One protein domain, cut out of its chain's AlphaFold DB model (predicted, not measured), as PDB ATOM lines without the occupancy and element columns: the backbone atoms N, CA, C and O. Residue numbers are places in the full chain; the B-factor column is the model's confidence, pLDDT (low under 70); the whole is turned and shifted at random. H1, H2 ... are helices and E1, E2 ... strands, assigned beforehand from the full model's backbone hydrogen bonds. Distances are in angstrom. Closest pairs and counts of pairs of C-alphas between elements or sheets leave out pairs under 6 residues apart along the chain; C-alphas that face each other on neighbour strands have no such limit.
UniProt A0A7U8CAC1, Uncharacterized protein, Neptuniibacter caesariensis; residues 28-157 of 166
ATOM      1  N   GLY A  28     277.961 171.829 142.571       60.34
ATOM      2  CA  GLY A  28     278.716 171.203 141.480       60.34
ATOM      3  C   GLY A  28     278.255 169.789 141.094       60.34
ATOM      4  O   GLY A  28     278.249 169.456 139.914       60.34
ATOM      5  N   GLU A  29     277.816 168.960 142.042       65.06
ATOM      6  CA  GLU A  29     277.343 167.595 141.756       65.06
ATOM      7  C   GLU A  29     275.990 167.599 141.024       65.06
ATOM      8  O   GLU A  29     275.757 166.749 140.163       65.06
ATOM      9  N   ASN A  30     275.127 168.585 141.309       67.19
ATOM     10  CA  ASN A  30     273.896 168.817 140.548       67.19
ATOM     11  C   ASN A  30     274.210 169.162 139.087       67.19
ATOM     12  O   ASN A  30     273.651 168.557 138.179       67.19
ATOM     13  N   VAL A  31     275.133 170.094 138.842       67.81
ATOM     14  CA  VAL A  31     275.491 170.506 137.474       67.81
ATOM     15  C   VAL A  31     276.045 169.327 136.670       67.81
ATOM     16  O   VAL A  31     275.551 169.061 135.574       67.81
ATOM     17  N   VAL A  32     276.974 168.556 137.247       71.12
ATOM     18  CA  VAL A  32     277.576 167.382 136.589       71.12
ATOM     19  C   VAL A  32     276.527 166.326 136.229       71.12
ATOM     20  O   VAL A  32     276.590 165.746 135.143       71.12
ATOM     21  N   LEU A  33     275.539 166.083 137.095       71.50
ATOM     22  CA  LEU A  33     274.416 165.187 136.799       71.50
ATOM     23  C   LEU A  33     273.636 165.647 135.567       71.50
ATOM     24  O   LEU A  33     273.390 164.875 134.640       71.50
ATOM     25  N   CYS A  34     273.235 166.911 135.563       75.69
ATOM     26  CA  CYS A  34     272.376 167.452 134.521       75.69
ATOM     27  C   CYS A  34     273.106 167.519 133.177       75.69
ATOM     28  O   CYS A  34     272.521 167.188 132.147       75.69
ATOM     29  N   GLU A  35     274.391 167.873 133.184       74.06
ATOM     30  CA  GLU A  35     275.250 167.819 132.000       74.06
ATOM     31  C   GLU A  35     275.446 166.389 131.504       74.06
ATOM     32  O   GLU A  35     275.330 166.144 130.309       74.06
ATOM     33  N   THR A  36     275.641 165.426 132.408       72.62
ATOM     34  CA  THR A  36     275.767 164.005 132.059       72.62
ATOM     35  C   THR A  36     274.525 163.487 131.333       72.62
ATOM     36  O   THR A  36     274.649 162.820 130.306       72.62
ATOM     37  N   ILE A  37     273.329 163.827 131.824       71.44
ATOM     38  CA  ILE A  37     272.060 163.454 131.176       71.44
ATOM     39  C   ILE A  37     271.967 164.062 129.770       71.44
ATOM     40  O   ILE A  37     271.541 163.388 128.835       71.44
ATOM     41  N   LEU A  38     272.403 165.312 129.589       72.69
ATOM     42  CA  LEU A  38     272.386 165.960 128.274       72.69
ATOM     43  C   LEU A  38     273.418 165.365 127.309       72.69
ATOM     44  O   LEU A  38     273.099 165.132 126.144       72.69
ATOM     45  N   GLN A  39     274.645 165.144 127.781       71.38
ATOM     46  CA  GLN A  39     275.808 164.870 126.938       71.38
ATOM     47  C   GLN A  39     276.009 163.383 126.637       71.38
ATOM     48  O   GLN A  39     276.461 163.049 125.545       71.38
ATOM     49  N   LEU A  40     275.691 162.478 127.573       66.19
ATOM     50  CA  LEU A  40     276.074 161.064 127.447       66.19
ATOM     51  C   LEU A  40     275.055 160.179 126.718       66.19
ATOM     52  O   LEU A  40     275.328 158.994 126.547       66.19
ATOM     53  N   ASN A  41     273.918 160.735 126.291       61.88
ATOM     54  CA  ASN A  41     272.935 160.103 125.401       61.88
ATOM     55  C   ASN A  41     272.694 158.600 125.649       61.88
ATOM     56  O   ASN A  41     272.756 157.776 124.736       61.88
ATOM     57  N   SER A  42     272.504 158.226 126.919       74.38
ATOM     58  CA  SER A  42     272.200 156.849 127.290       74.38
ATOM     59  C   SER A  42     271.538 156.764 128.660       74.38
ATOM     60  O   SER A  42     272.147 157.043 129.694       74.38
ATOM     61  N   GLY A  43     270.334 156.208 128.682       76.06
ATOM     62  CA  GLY A  43     269.590 155.808 129.870       76.06
ATOM     63  C   GLY A  43     270.355 154.837 130.769       76.06
ATOM     64  O   GLY A  43     270.064 154.745 131.962       76.06
ATOM     65  N   LYS A  44     271.389 154.149 130.260       82.88
ATOM     66  CA  LYS A  44     272.322 153.383 131.101       82.88
ATOM     67  C   LYS A  44     273.095 154.301 132.053       82.88
ATOM     68  O   LYS A  44     273.255 153.943 133.219       82.88
ATOM     69  N   SER A  45     273.533 155.462 131.576       80.62
ATOM     70  CA  SER A  45     274.229 156.477 132.372       80.62
ATOM     71  C   SER A  45     273.289 157.091 133.402       80.62
ATOM     72  O   SER A  45     273.639 157.140 134.578       80.62
ATOM     73  N   THR A  46     272.060 157.441 133.006       82.06
ATOM     74  CA  THR A  46     271.028 157.949 133.927       82.06
ATOM     75  C   THR A  46     270.705 156.939 135.029       82.06
ATOM     76  O   THR A  46     270.716 157.284 136.211       82.06
ATOM     77  N   LEU A  47     270.499 155.663 134.687       84.56
ATOM     78  CA  LEU A  47     270.265 154.610 135.680       84.56
ATOM     79  C   LEU A  47     271.491 154.375 136.572       84.56
ATOM     80  O   LEU A  47     271.349 154.212 137.783       84.56
ATOM     81  N   GLY A  48     272.686 154.333 135.980       84.62
ATOM     82  CA  GLY A  48     273.943 154.155 136.701       84.62
ATOM     83  C   GLY A  48     274.183 155.275 137.707       84.62
ATOM     84  O   GLY A  48     274.562 155.006 138.844       84.62
ATOM     85  N   PHE A  49     273.875 156.513 137.318       81.44
ATOM     86  CA  PHE A  49     273.902 157.660 138.210       81.44
ATOM     87  C   PHE A  49     272.921 157.475 139.369       81.44
ATOM     88  O   PHE A  49     273.336 157.505 140.523       81.44
ATOM     89  N   ILE A  50     271.640 157.217 139.080       83.25
ATOM     90  CA  ILE A  50     270.621 157.051 140.126       83.25
ATOM     91  C   ILE A  50     271.058 155.985 141.141       83.25
ATOM     92  O   ILE A  50     270.995 156.231 142.345       83.25
ATOM     93  N   LYS A  51     271.572 154.841 140.675       86.81
ATOM     94  CA  LYS A  51     272.086 153.769 141.541       86.81
ATOM     95  C   LYS A  51     273.276 154.215 142.386       86.81
ATOM     96  O   LYS A  51     273.218 154.107 143.604       86.81
ATOM     97  N   LYS A  52     274.302 154.805 141.764       84.56
ATOM     98  CA  LYS A  52     275.499 155.303 142.463       84.56
ATOM     99  C   LYS A  52     275.139 156.239 143.622       84.56
ATOM    100  O   LYS A  52     275.742 156.163 144.689       84.56
ATOM    101  N   TYR A  53     274.166 157.123 143.415       77.75
ATOM    102  CA  TYR A  53     273.729 158.072 144.440       77.75
ATOM    103  C   TYR A  53     272.807 157.436 145.478       77.75
ATOM    104  O   TYR A  53     272.945 157.725 146.663       77.75
ATOM    105  N   THR A  54     271.942 156.512 145.062       83.44
ATOM    106  CA  THR A  54     271.182 155.672 146.000       83.44
ATOM    107  C   THR A  54     272.135 155.021 147.014       83.44
ATOM    108  O   THR A  54     271.922 155.147 148.219       83.44
ATOM    109  N   ASP A  55     273.232 154.429 146.527       84.50
ATOM    110  CA  ASP A  55     274.229 153.738 147.351       84.50
ATOM    111  C   ASP A  55     275.025 154.707 148.243       84.50
ATOM    112  O   ASP A  55     275.162 154.475 149.447       84.50
ATOM    113  N   LYS A  56     275.518 155.826 147.682       83.75
ATOM    114  CA  LYS A  56     276.321 156.832 148.410       83.75
ATOM    115  C   LYS A  56     275.585 157.392 149.633       83.75
ATOM    116  O   LYS A  56     276.197 157.548 150.687       83.75
ATOM    117  N   TYR A  57     274.290 157.675 149.497       78.62
ATOM    118  CA  TYR A  57     273.474 158.292 150.551       78.62
ATOM    119  C   TYR A  57     272.643 157.278 151.351       78.62
ATOM    120  O   TYR A  57     271.842 157.676 152.192       78.62
ATOM    121  N   ARG A  58     272.873 155.972 151.142       82.25
ATOM    122  CA  ARG A  58     272.248 154.869 151.892       82.25
ATOM    123  C   ARG A  58     270.717 154.875 151.854       82.25
ATOM    124  O   ARG A  58     270.064 154.496 152.826       82.25
ATOM    125  N   TYR A  59     270.150 155.264 150.717       82.00
ATOM    126  CA  TYR A  59     268.732 155.050 150.453       82.00
ATOM    127  C   TYR A  59     268.442 153.548 150.384       82.00
ATOM    128  O   TYR A  59     269.248 152.780 149.857       82.00
ATOM    129  N   LYS A  60     267.279 153.106 150.869       84.12
ATOM    130  CA  LYS A  60     266.887 151.687 150.820       84.12
ATOM    131  C   LYS A  60     266.602 151.240 149.390       84.12
ATOM    132  O   LYS A  60     266.667 150.051 149.091       84.12
ATOM    133  N   SER A  61     266.242 152.173 148.507       88.25
ATOM    134  CA  SER A  61     266.036 151.902 147.083       88.25
ATOM    135  C   SER A  61     266.172 153.155 146.222       88.25
ATOM    136  O   SER A  61     265.964 154.277 146.685       88.25
ATOM    137  N   SER A  62     266.425 152.963 144.925       88.00
ATOM    138  CA  SER A  62     266.409 154.060 143.952       88.00
ATOM    139  C   SER A  62     265.038 154.729 143.825       88.00
ATOM    140  O   SER A  62     264.966 155.922 143.546       88.00
ATOM    141  N   ALA A  63     263.949 154.000 144.088       86.25
ATOM    142  CA  ALA A  63     262.601 154.561 144.102       86.25
ATOM    143  C   ALA A  63     262.405 155.528 145.278       86.25
ATOM    144  O   ALA A  63     261.827 156.598 145.108       86.25
ATOM    145  N   GLU A  64     262.902 155.166 146.462       84.56
ATOM    146  CA  GLU A  64     262.909 156.039 147.641       84.56
ATOM    147  C   GLU A  64     263.763 157.280 147.382       84.56
ATOM    148  O   GLU A  64     263.259 158.390 147.532       84.56
ATOM    149  N   PHE A  65     264.984 157.103 146.861       84.81
ATOM    150  CA  PHE A  65     265.832 158.214 146.428       84.81
ATOM    151  C   PHE A  65     265.079 159.163 145.490       84.81
ATOM    152  O   PHE A  65     265.010 160.361 145.756       84.81
ATOM    153  N   LEU A  66     264.458 158.649 144.424       83.19
ATOM    154  CA  LEU A  66     263.717 159.475 143.472       83.19
ATOM    155  C   LEU A  66     262.513 160.178 144.110       83.19
ATOM    156  O   LEU A  66     262.260 161.325 143.767       83.19
ATOM    157  N   ARG A  67     261.776 159.541 145.026       78.75
ATOM    158  CA  ARG A  67     260.604 160.149 145.690       78.75
ATOM    159  C   ARG A  67     260.981 161.231 146.690       78.75
ATOM    160  O   ARG A  67     260.300 162.248 146.761       78.75
ATOM    161  N   GLU A  68     262.041 161.012 147.455       75.44
ATOM    162  CA  GLU A  68     262.532 161.999 148.416       75.44
ATOM    163  C   GLU A  68     263.195 163.188 147.719       75.44
ATOM    164  O   GLU A  68     263.169 164.302 148.237       75.44
ATOM    165  N   ASN A  69     263.731 162.976 146.514       72.44
ATOM    166  CA  ASN A  69     264.438 164.004 145.751       72.44
ATOM    167  C   ASN A  69     263.644 164.609 144.586       72.44
ATOM    168  O   ASN A  69     264.097 165.583 143.983       72.44
ATOM    169  N   SER A  70     262.456 164.085 144.272       65.56
ATOM    170  CA  SER A  70     261.589 164.618 143.212       65.56
ATOM    171  C   SER A  70     261.054 166.011 143.541       65.56
ATOM    172  O   SER A  70     260.842 166.808 142.630       65.56
ATOM    173  N   LYS A  71     260.890 166.322 144.832       60.72
ATOM    174  CA  LYS A  71     260.276 167.552 145.358       60.72
ATOM    175  C   LYS A  71     261.245 168.736 145.526       60.72
ATOM    176  O   LYS A  71     261.113 169.476 146.490       60.72
ATOM    177  N   ASN A  72     262.172 168.947 144.586       55.31
ATOM    178  CA  ASN A  72     263.106 170.096 144.509       55.31
ATOM    179  C   ASN A  72     264.512 169.948 145.124       55.31
ATOM    180  O   ASN A  72     265.247 170.931 145.132       55.31
ATOM    181  N   ASN A  73     264.945 168.762 145.563       61.91
ATOM    182  CA  ASN A  73     266.300 168.629 146.135       61.91
ATOM    183  C   ASN A  73     267.396 168.478 145.067       61.91
ATOM    184  O   ASN A  73     268.537 168.882 145.280       61.91
ATOM    185  N   ILE A  74     267.051 167.929 143.898       69.00
ATOM    186  CA  ILE A  74     267.964 167.804 142.755       69.00
ATOM    187  C   ILE A  74     267.400 168.638 141.614       69.00
ATOM    188  O   ILE A  74     266.462 168.222 140.922       69.00
ATOM    189  N   LEU A  75     267.957 169.838 141.448       70.19
ATOM    190  CA  LEU A  75     267.533 170.793 140.436       70.19
ATOM    191  C   LEU A  75     268.534 170.853 139.282       70.19
ATOM    192  O   LEU A  75     269.668 171.297 139.433       70.19
ATOM    193  N   CYS A  76     268.060 170.489 138.096       72.50
ATOM    194  CA  CYS A  76     268.732 170.686 136.826       72.50
ATOM    195  C   CYS A  76     268.233 171.949 136.142       72.50
ATOM    196  O   CYS A  76     267.091 172.014 135.679       72.50
ATOM    197  N   SER A  77     269.091 172.974 136.087       70.44
ATOM    198  CA  SER A  77     268.736 174.298 135.553       70.44
ATOM    199  C   SER A  77     267.426 174.831 136.163       70.44
ATOM    200  O   SER A  77     266.534 175.293 135.450       70.44
ATOM    201  N   GLY A  78     267.284 174.684 137.486       70.69
ATOM    202  CA  GLY A  78     266.113 175.131 138.244       70.69
ATOM    203  C   GLY A  78     264.869 174.242 138.142       70.69
ATOM    204  O   GLY A  78     263.820 174.642 138.630       70.69
ATOM    205  N   ARG A  79     264.945 173.057 137.521       73.31
ATOM    206  CA  ARG A  79     263.835 172.089 137.406       73.31
ATOM    207  C   ARG A  79     264.188 170.778 138.085       73.31
ATOM    208  O   ARG A  79     265.348 170.392 138.048       73.31
ATOM    209  N   SER A  80     263.211 170.062 138.636       76.25
ATOM    210  CA  SER A  80     263.472 168.746 139.231       76.25
ATOM    211  C   SER A  80     264.136 167.795 138.227       76.25
ATOM    212  O   SER A  80     263.864 167.850 137.024       76.25
ATOM    213  N   LEU A  81     265.004 166.907 138.718       77.69
ATOM    214  CA  LEU A  81     265.687 165.893 137.905       77.69
ATOM    215  C   LEU A  81     264.719 165.134 136.987       77.69
ATOM    216  O   LEU A  81     264.991 164.948 135.804       77.69
ATOM    217  N   ILE A  82     263.566 164.733 137.531       82.31
ATOM    218  CA  ILE A  82     262.544 163.993 136.787       82.31
ATOM    219  C   ILE A  82     261.996 164.852 135.643       82.31
ATOM    220  O   ILE A  82     261.957 164.394 134.503       82.31
ATOM    221  N   TYR A  83     261.646 166.112 135.913       79.00
ATOM    222  CA  TYR A  83     261.199 167.050 134.881       79.00
ATOM    223  C   TYR A  83     262.262 167.227 133.793       79.00
ATOM    224  O   TYR A  83     261.958 167.217 132.600       79.00
ATOM    225  N   PHE A  84     263.521 167.377 134.196       79.50
ATOM    226  CA  PHE A  84     264.631 167.581 133.278       79.50
ATOM    227  C   PHE A  84     264.861 166.375 132.364       79.50
ATOM    228  O   PHE A  84     264.974 166.554 131.154       79.50
ATOM    229  N   VAL A  85     264.845 165.158 132.911       82.81
ATOM    230  CA  VAL A  85     264.924 163.910 132.135       82.81
ATOM    231  C   VAL A  85     263.782 163.815 131.121       82.81
ATOM    232  O   VAL A  85     263.986 163.433 129.969       82.81
ATOM    233  N   ILE A  86     262.572 164.195 131.519       81.94
ATOM    234  CA  ILE A  86     261.419 164.115 130.626       81.94
ATOM    235  C   ILE A  86     261.518 165.144 129.490       81.94
ATOM    236  O   ILE A  86     261.262 164.801 128.335       81.94
ATOM    237  N   TYR A  87     261.893 166.387 129.809       77.25
ATOM    238  CA  TYR A  87     261.909 167.504 128.861       77.25
ATOM    239  C   TYR A  87     263.150 167.539 127.961       77.25
ATOM    240  O   TYR A  87     263.043 167.875 126.785       77.25
ATOM    241  N   ARG A  88     264.331 167.240 128.515       77.00
ATOM    242  CA  ARG A  88     265.628 167.345 127.822       77.00
ATOM    243  C   ARG A  88     266.426 166.053 127.758       77.00
ATOM    244  O   ARG A  88     267.371 165.997 126.981       77.00
ATOM    245  N   GLY A  89     266.093 165.067 128.585       74.69
ATOM    246  CA  GLY A  89     266.736 163.761 128.517       74.69
ATOM    247  C   GLY A  89     266.379 163.033 127.228       74.69
ATOM    248  O   GLY A  89     265.486 163.432 126.474       74.69
ATOM    249  N   HIS A  90     267.046 161.920 127.003       79.88
ATOM    250  CA  HIS A  90     266.892 161.066 125.835       79.88
ATOM    251  C   HIS A  90     265.747 160.065 126.041       79.88
ATOM    252  O   HIS A  90     265.111 160.010 127.100       79.88
ATOM    253  N   ASP A  91     265.367 159.331 125.001       79.00
ATOM    254  CA  ASP A  91     264.160 158.487 125.039       79.00
ATOM    255  C   ASP A  91     264.275 157.314 126.022       79.00
ATOM    256  O   ASP A  91     263.288 156.883 126.628       79.00
ATOM    257  N   ASP A  92     265.487 156.809 126.220       86.56
ATOM    258  CA  ASP A  92     265.790 155.707 127.122       86.56
ATOM    259  C   ASP A  92     265.966 156.148 128.586       86.56
ATOM    260  O   ASP A  92     265.833 155.317 129.487       86.56
ATOM    261  N   ASP A  93     266.134 157.443 128.859       86.88
ATOM    262  CA  ASP A  93     266.171 157.977 130.225       86.88
ATOM    263  C   ASP A  93     264.828 157.809 130.949       86.88
ATOM    264  O   ASP A  93     264.782 157.528 132.148       86.88
ATOM    265  N   VAL A  94     263.707 157.888 130.225       88.31
ATOM    266  CA  VAL A  94     262.381 157.594 130.797       88.31
ATOM    267  C   VAL A  94     262.304 156.127 131.235       88.31
ATOM    268  O   VAL A  94     261.781 155.809 132.303       88.31
ATOM    269  N   GLN A  95     262.890 155.217 130.451       90.44
ATOM    270  CA  GLN A  95     262.978 153.807 130.834       90.44
ATOM    271  C   GLN A  95     263.922 153.606 132.021       90.44
ATOM    272  O   GLN A  95     263.673 152.735 132.856       90.44
ATOM    273  N   ALA A  96     264.997 154.392 132.108       90.12
ATOM    274  CA  ALA A  96     265.919 154.381 133.236       90.12
ATOM    275  C   ALA A  96     265.211 154.758 134.543       90.12
ATOM    276  O   ALA A  96     265.374 154.051 135.535       90.12
ATOM    277  N   LEU A  97     264.359 155.790 134.528       89.81
ATOM    278  CA  LEU A  97     263.536 156.166 135.684       89.81
ATOM    279  C   LEU A  97     262.621 155.018 136.135       89.81
ATOM    280  O   LEU A  97     262.562 154.705 137.323       89.81
ATOM    281  N   PHE A  98     261.960 154.332 135.198       91.44
ATOM    282  CA  PHE A  98     261.118 153.176 135.532       91.44
ATOM    283  C   PHE A  98     261.931 151.994 136.074       91.44
ATOM    284  O   PHE A  98     261.525 151.361 137.045       91.44
ATOM    285  N   LYS A  99     263.114 151.718 135.509       91.75
ATOM    286  CA  LYS A  99     264.039 150.688 136.022       91.75
ATOM    287  C   LYS A  99     264.595 151.029 137.404       91.75
ATOM    288  O   LYS A  99     264.923 150.121 138.161       91.75
ATOM    289  N   ALA A 100     264.698 152.314 137.730       89.56
ATOM    290  CA  ALA A 100     265.032 152.797 139.064       89.56
ATOM    291  C   ALA A 100     263.851 152.702 140.052       89.56
ATOM    292  O   ALA A 100     264.027 152.968 141.238       89.56
ATOM    293  N   GLY A 101     262.666 152.290 139.592       90.25
ATOM    294  CA  GLY A 101     261.493 152.041 140.428       90.25
ATOM    295  C   GLY A 101     260.542 153.230 140.574       90.25
ATOM    296  O   GLY A 101     259.641 153.171 141.408       90.25
ATOM    297  N   LEU A 102     260.700 154.289 139.768       89.69
ATOM    298  CA  LEU A 102     259.675 155.328 139.654       89.69
ATOM    299  C   LEU A 102     258.415 154.725 139.025       89.69
ATOM    300  O   LEU A 102     258.489 154.134 137.944       89.69
ATOM    301  N   ALA A 103     257.259 154.872 139.671       91.50
ATOM    302  CA  ALA A 103     256.034 154.339 139.102       91.50
ATOM    303  C   ALA A 103     255.544 155.248 137.959       91.50
ATOM    304  O   ALA A 103     255.611 156.474 138.055       91.50
ATOM    305  N   PRO A 104     254.978 154.681 136.884       91.19
ATOM    306  CA  PRO A 104     254.519 155.444 135.718       91.19
ATOM    307  C   PRO A 104     253.351 156.397 136.025       91.19
ATOM    308  O   PRO A 104     253.085 157.306 135.243       91.19
ATOM    309  N   ASN A 105     252.670 156.192 137.159       93.31
ATOM    310  CA  ASN A 105     251.540 156.991 137.639       93.31
ATOM    311  C   ASN A 105     251.874 157.792 138.913       93.31
ATOM    312  O   ASN A 105     250.960 158.323 139.553       93.31
ATOM    313  N   ASP A 106     253.152 157.854 139.307       89.19
ATOM    314  CA  ASP A 106     253.582 158.729 140.398       89.19
ATOM    315  C   ASP A 106     253.305 160.194 140.024       89.19
ATOM    316  O   ASP A 106     253.425 160.596 138.861       89.19
ATOM    317  N   ILE A 107     252.924 160.998 141.024       88.00
ATOM    318  CA  ILE A 107     252.807 162.446 140.841       88.00
ATOM    319  C   ILE A 107     254.186 163.050 140.913       88.00
ATOM    320  O   ILE A 107     254.906 162.887 141.898       88.00
ATOM    321  N   ILE A 108     254.498 163.787 139.862       84.12
ATOM    322  CA  ILE A 108     255.651 164.654 139.800       84.12
ATOM    323  C   ILE A 108     255.177 166.078 140.056       84.12
ATOM    324  O   ILE A 108     254.096 166.480 139.619       84.12
ATOM    325  N   GLU A 109     255.989 166.820 140.792       80.81
ATOM    326  CA  GLU A 109     255.792 168.242 141.016       80.81
ATOM    327  C   GLU A 109     256.899 168.999 140.287       80.81
ATOM    328  O   GLU A 109     258.065 168.585 140.311       80.81
ATOM    329  N   ASP A 110     256.535 170.061 139.575       75.38
ATOM    330  CA  ASP A 110     257.522 170.958 138.990       75.38
ATOM    331  C   ASP A 110     257.877 172.106 139.941       75.38
ATOM    332  O   ASP A 110     257.264 172.311 140.985       75.38
ATOM    333  N   ASN A 111     258.874 172.899 139.557       72.62
ATOM    334  CA  ASN A 111     259.339 174.032 140.355       72.62
ATOM    335  C   ASN A 111     258.319 175.181 140.479       72.62
ATOM    336  O   ASN A 111     258.597 176.165 141.158       72.62
ATOM    337  N   ARG A 112     257.169 175.091 139.801       77.62
ATOM    338  CA  ARG A 112     256.065 176.047 139.906       77.62
ATOM    339  C   ARG A 112     254.937 175.511 140.798       77.62
ATOM    340  O   ARG A 112     253.947 176.205 140.988       77.62
ATOM    341  N   GLY A 113     255.067 174.297 141.337       79.31
ATOM    342  CA  GLY A 113     254.048 173.653 142.167       79.31
ATOM    343  C   GLY A 113     252.956 172.935 141.370       79.31
ATOM    344  O   GLY A 113     251.955 172.509 141.946       79.31
ATOM    345  N   ARG A 114     253.114 172.773 140.048       85.06
ATOM    346  CA  ARG A 114     252.183 171.956 139.260       85.06
ATOM    347  C   ARG A 114     252.405 170.492 139.587       85.06
ATOM    348  O   ARG A 114     253.530 170.008 139.507       85.06
ATOM    349  N   ARG A 115     251.326 169.781 139.897       88.44
ATOM    350  CA  ARG A 115     251.330 168.371 140.299       88.44
ATOM    351  C   ARG A 115     250.642 167.553 139.223       88.44
ATOM    352  O   ARG A 115     249.456 167.733 138.979       88.44
ATOM    353  N   MET A 116     251.354 166.670 138.544       90.50
ATOM    354  CA  MET A 116     250.773 165.927 137.426       90.50
ATOM    355  C   MET A 116     251.428 164.567 137.244       90.50
ATOM    356  O   MET A 116     252.465 164.288 137.840       90.50
ATOM    357  N   THR A 117     250.826 163.701 136.432       92.31
ATOM    358  CA  THR A 117     251.514 162.473 136.025       92.31
ATOM    359  C   THR A 117     252.593 162.786 134.994       92.31
ATOM    360  O   THR A 117     252.550 163.802 134.293       92.31
ATOM    361  N   MET A 118     253.534 161.858 134.830       91.06
ATOM    362  CA  MET A 118     254.512 161.935 133.748       91.06
ATOM    363  C   MET A 118     253.836 162.017 132.369       91.06
ATOM    364  O   MET A 118     254.314 162.737 131.494       91.06
ATOM    365  N   LEU A 119     252.710 161.317 132.173       93.88
ATOM    366  CA  LEU A 119     252.000 161.326 130.897       93.88
ATOM    367  C   LEU A 119     251.353 162.686 130.609       93.88
ATOM    368  O   LEU A 119     251.489 163.175 129.489       93.88
ATOM    369  N   ASP A 120     250.700 163.306 131.597       93.56
ATOM    370  CA  ASP A 120     250.142 164.660 131.448       93.56
ATOM    371  C   ASP A 120     251.221 165.649 131.028       93.56
ATOM    372  O   ASP A 120     251.043 166.400 130.069       93.56
ATOM    373  N   TYR A 121     252.366 165.599 131.707       89.38
ATOM    374  CA  TYR A 121     253.460 166.519 131.459       89.38
ATOM    375  C   TYR A 121     254.016 166.390 130.034       89.38
ATOM    376  O   TYR A 121     254.103 167.379 129.303       89.38
ATOM    377  N   VAL A 122     254.324 165.167 129.588       90.69
ATOM    378  CA  VAL A 122     254.817 164.937 128.217       90.69
ATOM    379  C   VAL A 122     253.777 165.350 127.179       90.69
ATOM    380  O   VAL A 122     254.131 165.919 126.147       90.69
ATOM    381  N   MET A 123     252.490 165.118 127.448       93.00
ATOM    382  CA  MET A 123     251.416 165.558 126.560       93.00
ATOM    383  C   MET A 123     251.301 167.086 126.484       93.00
ATOM    384  O   MET A 123     251.037 167.603 125.398       93.00
ATOM    385  N   GLN A 124     251.521 167.815 127.582       90.56
ATOM    386  CA  GLN A 124     251.587 169.281 127.556       90.56
ATOM    387  C   GLN A 124     252.748 169.765 126.681       90.56
ATOM    388  O   GLN A 124     252.530 170.592 125.797       90.56
ATOM    389  N   ILE A 125     253.952 169.203 126.862       88.75
ATOM    390  CA  ILE A 125     255.119 169.549 126.033       88.75
ATOM    391  C   ILE A 125     254.809 169.292 124.554       88.75
ATOM    392  O   ILE A 125     254.988 170.186 123.733       88.75
ATOM    393  N   TYR A 126     254.281 168.106 124.230       92.12
ATOM    394  CA  TYR A 126     253.925 167.718 122.864       92.12
ATOM    395  C   TYR A 126     252.971 168.716 122.195       92.12
ATOM    396  O   TYR A 126     253.167 169.079 121.039       92.12
ATOM    397  N   ARG A 127     251.944 169.173 122.925       92.25
ATOM    398  CA  ARG A 127     250.970 170.158 122.426       92.25
ATOM    399  C   ARG A 127     251.601 171.529 122.182       92.25
ATOM    400  O   ARG A 127     251.177 172.223 121.267       92.25
ATOM    401  N   SER A 128     252.584 171.907 122.998       89.69
ATOM    402  CA  SER A 128     253.255 173.211 122.924       89.69
ATOM    403  C   SER A 128     254.439 173.276 121.954       89.69
ATOM    404  O   SER A 128     254.907 174.373 121.668       89.69
ATOM    405  N   GLU A 129     254.959 172.142 121.472       90.69
ATOM    406  CA  GLU A 129     256.174 172.103 120.650       90.69
ATOM    407  C   GLU A 129     255.861 172.399 119.168       90.69
ATOM    408  O   GLU A 129     255.173 171.607 118.515       90.69
ATOM    409  N   PRO A 130     256.360 173.512 118.598       91.38
ATOM    410  CA  PRO A 130     256.147 173.826 117.187       91.38
ATOM    411  C   PRO A 130     257.032 173.002 116.239       91.38
ATOM    412  O   PRO A 130     256.698 172.871 115.066       91.38
ATOM    413  N   ASN A 131     258.163 172.460 116.704       92.25
ATOM    414  CA  ASN A 131     259.095 171.724 115.854       92.25
ATOM    415  C   ASN A 131     258.674 170.252 115.681       92.25
ATOM    416  O   ASN A 131     258.705 169.467 116.630       92.25
ATOM    417  N   GLU A 132     258.358 169.856 114.447       90.62
ATOM    418  CA  GLU A 132     257.884 168.498 114.139       90.62
ATOM    419  C   GLU A 132     258.927 167.398 114.404       90.62
ATOM    420  O   GLU A 132     258.583 166.334 114.920       90.62
ATOM    421  N   ASN A 133     260.219 167.661 114.180       87.12
ATOM    422  CA  ASN A 133     261.267 166.680 114.493       87.12
ATOM    423  C   ASN A 133     261.329 166.400 116.002       87.12
ATOM    424  O   ASN A 133     261.450 165.249 116.420       87.12
ATOM    425  N   LYS A 134     261.195 167.440 116.836       86.00
ATOM    426  CA  LYS A 134     261.147 167.283 118.298       86.00
ATOM    427  C   LYS A 134     259.860 166.605 118.764       86.00
ATOM    428  O   LYS A 134     259.902 165.804 119.698       86.00
ATOM    429  N   LYS A 135     258.724 166.885 118.118       90.31
ATOM    430  CA  LYS A 135     257.447 166.214 118.406       90.31
ATOM    431  C   LYS A 135     257.533 164.703 118.246       90.31
ATOM    432  O   LYS A 135     256.994 163.998 119.098       90.31
ATOM    433  N   GLU A 136     258.219 164.196 117.224       89.50
ATOM    434  CA  GLU A 136     258.385 162.746 117.044       89.50
ATOM    435  C   GLU A 136     259.208 162.112 118.182       89.50
ATOM    436  O   GLU A 136     258.814 161.069 118.711       89.50
ATOM    437  N   THR A 137     260.258 162.783 118.671       85.75
ATOM    438  CA  THR A 137     260.979 162.356 119.888       85.75
ATOM    439  C   THR A 137     260.062 162.357 121.117       85.75
ATOM    440  O   THR A 137     259.972 161.380 121.860       85.75
ATOM    441  N   ILE A 138     259.282 163.422 121.319       89.75
ATOM    442  CA  ILE A 138     258.337 163.511 122.445       89.75
ATOM    443  C   ILE A 138     257.273 162.401 122.358       89.75
ATOM    444  O   ILE A 138     256.910 161.783 123.361       89.75
ATOM    445  N   LYS A 139     256.795 162.085 121.155       92.25
ATOM    446  CA  LYS A 139     255.829 161.013 120.893       92.25
ATOM    447  C   LYS A 139     256.400 159.629 121.206       92.25
ATOM    448  O   LYS A 139     255.671 158.785 121.738       92.25
ATOM    449  N   ALA A 140     257.693 159.402 120.967       90.56
ATOM    450  CA  ALA A 140     258.377 158.187 121.407       90.56
ATOM    451  C   ALA A 140     258.329 158.044 122.940       90.56
ATOM    452  O   ALA A 140     257.946 156.983 123.445       90.56
ATOM    453  N   LYS A 141     258.575 159.128 123.690       90.75
ATOM    454  CA  LYS A 141     258.432 159.144 125.161       90.75
ATOM    455  C   LYS A 141     256.997 158.855 125.609       90.75
ATOM    456  O   LYS A 141     256.797 158.026 126.498       90.75
ATOM    457  N   ILE A 142     255.985 159.443 124.957       94.06
ATOM    458  CA  ILE A 142     254.563 159.129 125.220       94.06
ATOM    459  C   ILE A 142     254.309 157.625 125.063       94.06
ATOM    460  O   ILE A 142     253.656 157.009 125.910       94.06
ATOM    461  N   LYS A 143     254.839 157.009 123.998       94.56
ATOM    462  CA  LYS A 143     254.688 155.571 123.738       94.56
ATOM    463  C   LYS A 143     255.338 154.723 124.832       94.56
ATOM    464  O   LYS A 143     254.729 153.747 125.272       94.56
ATOM    465  N   VAL A 144     256.530 155.100 125.299       93.19
ATOM    466  CA  VAL A 144     257.228 154.429 126.411       93.19
ATOM    467  C   VAL A 144     256.395 154.488 127.694       93.19
ATOM    468  O   VAL A 144     256.158 153.451 128.312       93.19
ATOM    469  N   ILE A 145     255.882 155.667 128.055       94.19
ATOM    470  CA  ILE A 145     255.061 155.859 129.260       94.19
ATOM    471  C   ILE A 145     253.774 155.033 129.177       94.19
ATOM    472  O   ILE A 145     253.438 154.305 130.110       94.19
ATOM    473  N   ARG A 146     253.079 155.061 128.033       95.94
ATOM    474  CA  ARG A 146     251.870 154.248 127.816       95.94
ATOM    475  C   ARG A 146     252.152 152.748 127.881       95.94
ATOM    476  O   ARG A 146     251.368 152.016 128.479       95.94
ATOM    477  N   LYS A 147     253.276 152.280 127.323       95.94
ATOM    478  CA  LYS A 147     253.697 150.869 127.414       95.94
ATOM    479  C   LYS A 147     253.944 150.448 128.866       95.94
ATOM    480  O   LYS A 147     253.633 149.318 129.229       95.94
ATOM    481  N   ALA A 148     254.427 151.367 129.701       95.00
ATOM    482  CA  ALA A 148     254.544 151.170 131.140       95.00
ATOM    483  C   ALA A 148     253.198 151.269 131.893       95.00
ATOM    484  O   ALA A 148     253.188 151.193 133.111       95.00
ATOM    485  N   ARG A 149     252.051 151.390 131.203       97.00
ATOM    486  CA  ARG A 149     250.712 151.622 131.791       97.00
ATOM    487  C   ARG A 149     250.568 152.981 132.490       97.00
ATOM    488  O   ARG A 149     249.748 153.125 133.399       97.00
ATOM    489  N   GLY A 150     251.349 153.967 132.054       96.12
ATOM    490  CA  GLY A 150     251.172 155.357 132.448       96.12
ATOM    491  C   GLY A 150     249.838 155.902 131.949       96.12
ATOM    492  O   GLY A 150     249.447 155.668 130.802       96.12
ATOM    493  N   LYS A 151     249.145 156.613 132.830       96.88
ATOM    494  CA  LYS A 151     247.837 157.232 132.619       96.88
ATOM    495  C   LYS A 151     247.906 158.708 132.985       96.88
ATOM    496  O   LYS A 151     248.758 159.106 133.771       96.88
ATOM    497  N   THR A 152     247.011 159.507 132.417       96.31
ATOM    498  CA  THR A 152     246.834 160.906 132.818       96.31
ATOM    499  C   THR A 152     246.118 161.002 134.165       96.31
ATOM    500  O   THR A 152     245.432 160.069 134.586       96.31
ATOM    501  N   CYS A 153     246.209 162.156 134.817       95.06
ATOM    502  CA  CYS A 153     245.454 162.485 136.022       95.06
ATOM    503  C   CYS A 153     243.950 162.286 135.812       95.06
ATOM    504  O   CYS A 153     243.293 161.692 136.663       95.06
ATOM    505  N   ALA A 154     243.430 162.710 134.654       94.69
ATOM    506  CA  ALA A 154     242.028 162.524 134.289       94.69
ATOM    507  C   ALA A 154     241.648 161.036 134.187       94.69
ATOM    508  O   ALA A 154     240.634 160.622 134.732       94.69
ATOM    509  N   GLN A 155     242.489 160.206 133.559       96.69
ATOM    510  CA  GLN A 155     242.271 158.753 133.449       96.69
ATOM    511  C   GLN A 155     242.386 158.002 134.783       96.69
ATOM    512  O   GLN A 155     241.975 156.844 134.871       96.69
ATOM    513  N   LEU A 156     243.026 158.612 135.779       95.75
ATOM    514  CA  LEU A 156     243.170 158.080 137.133       95.75
ATOM    515  C   LEU A 156     242.165 158.697 138.116       95.75
ATOM    516  O   LEU A 156     242.213 158.347 139.291       95.75
ATOM    517  N   GLU A 157     241.320 159.632 137.666       94.38
ATOM    518  CA  GLU A 157     240.369 160.375 138.506       94.38
ATOM    519  C   GLU A 157     241.034 161.045 139.727       94.38
ATOM    520  O   GLU A 157     240.474 161.144 140.822       94.38
TER     521      GLU A 157
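What this domain is: This is residues 28 to 157 of the 166 residues of an uncharacterized protein of Neptuniibacter caesariensis (UniProt A0A7U8CAC1). Three helical hairpins stand side by side in a row, H1-H2, then H4-H5 in the middle, then H6-H7. H3 and the small two-stranded hairpin E1-E2 lie on one side of the row, by the ends of its helices: H3 touches H2 at residues 50 to 54, and E1-E2 sits where H4 and H6 begin. The printed part has 130 residues with seven named helices and two named strands, in the order H1 H2 H3 H4 H5 E1 E2 H6 H7; the sheet is E1 - E2, antiparallel, and the class is mostly helix. It is compact, with a radius of gyration of the C-alphas of 13.9 A, and rounded, spanning 38 by 33 by 28 A.

How they stand to each other: E1, residues 107 to 109, and E2, residues 115 to 117, are antiparallel neighbours in a hairpin, with N 108 and O 116 within hydrogen-bond range at 2.9 A. H6, residues 118 to 128, follows E2 directly and forms a helical hairpin with H7, residues 132 to 147, at a shallow tilt of 19 degrees; their closest C-alphas, of Tyr 126 and Lys 135, are 5.9 A apart. H4, residues 81 to 88, touches H6, the closest C-alphas being those of Ile 86 and Val 122 at 7.1 A. H5, residues 91 to 99, forms a helical hairpin with H4, closest at Val 85 and Asp 93, C-alphas 6.4 A apart. H5 touches H7 the same way at 21 degrees, a shallow tilt, closest at the C-alphas of Asp 91 and Lys 141, 5.8 A. H2, residues 43 to 56, touches H5 with residues 43 to 47 alone, at a tilt of 36 degrees, only just steep; the C-alphas of Gly 43 and Asp 93 come closest at 4.1 A. H1, residues 28 to 39, forms a helical hairpin with H2, touching it with residues 33 to 37 alone; the C-alphas of Ile 37 and Thr 46 are closest at 6.2 A. H3, residues 62 to 69, touches H2 about perpendicular at 77 degrees, with the C-alphas of Thr 54 and Ser 62 closest at 5.4 A, and is near H4 and H5. Each O i to N i+4 pair is within hydrogen-bond range in H1, H2, H3, H4 and H6, against 4 of 5 in H5 and 11 of 12 in H7.

Where its parts are: H1 begins at C-alpha 28, (278.716, 171.203, 141.480), and is 16.1 A long; H2 is 19.8 A. H7, the longest helix, measures 22.5 A and ends at C-alpha 147, (253.697, 150.869, 127.414); H6 is 15.7 A.

The domain as a whole: The C-alphas of Arg 58 and Pro 130 are the two farthest apart, at 42.7 A. The printed part has no cut, and the link from H3 to H4 is long, with 11 residues. Its mean pLDDT is 83.4, with residues 28 to 31, 40 to 41 and 70 to 74 under 70.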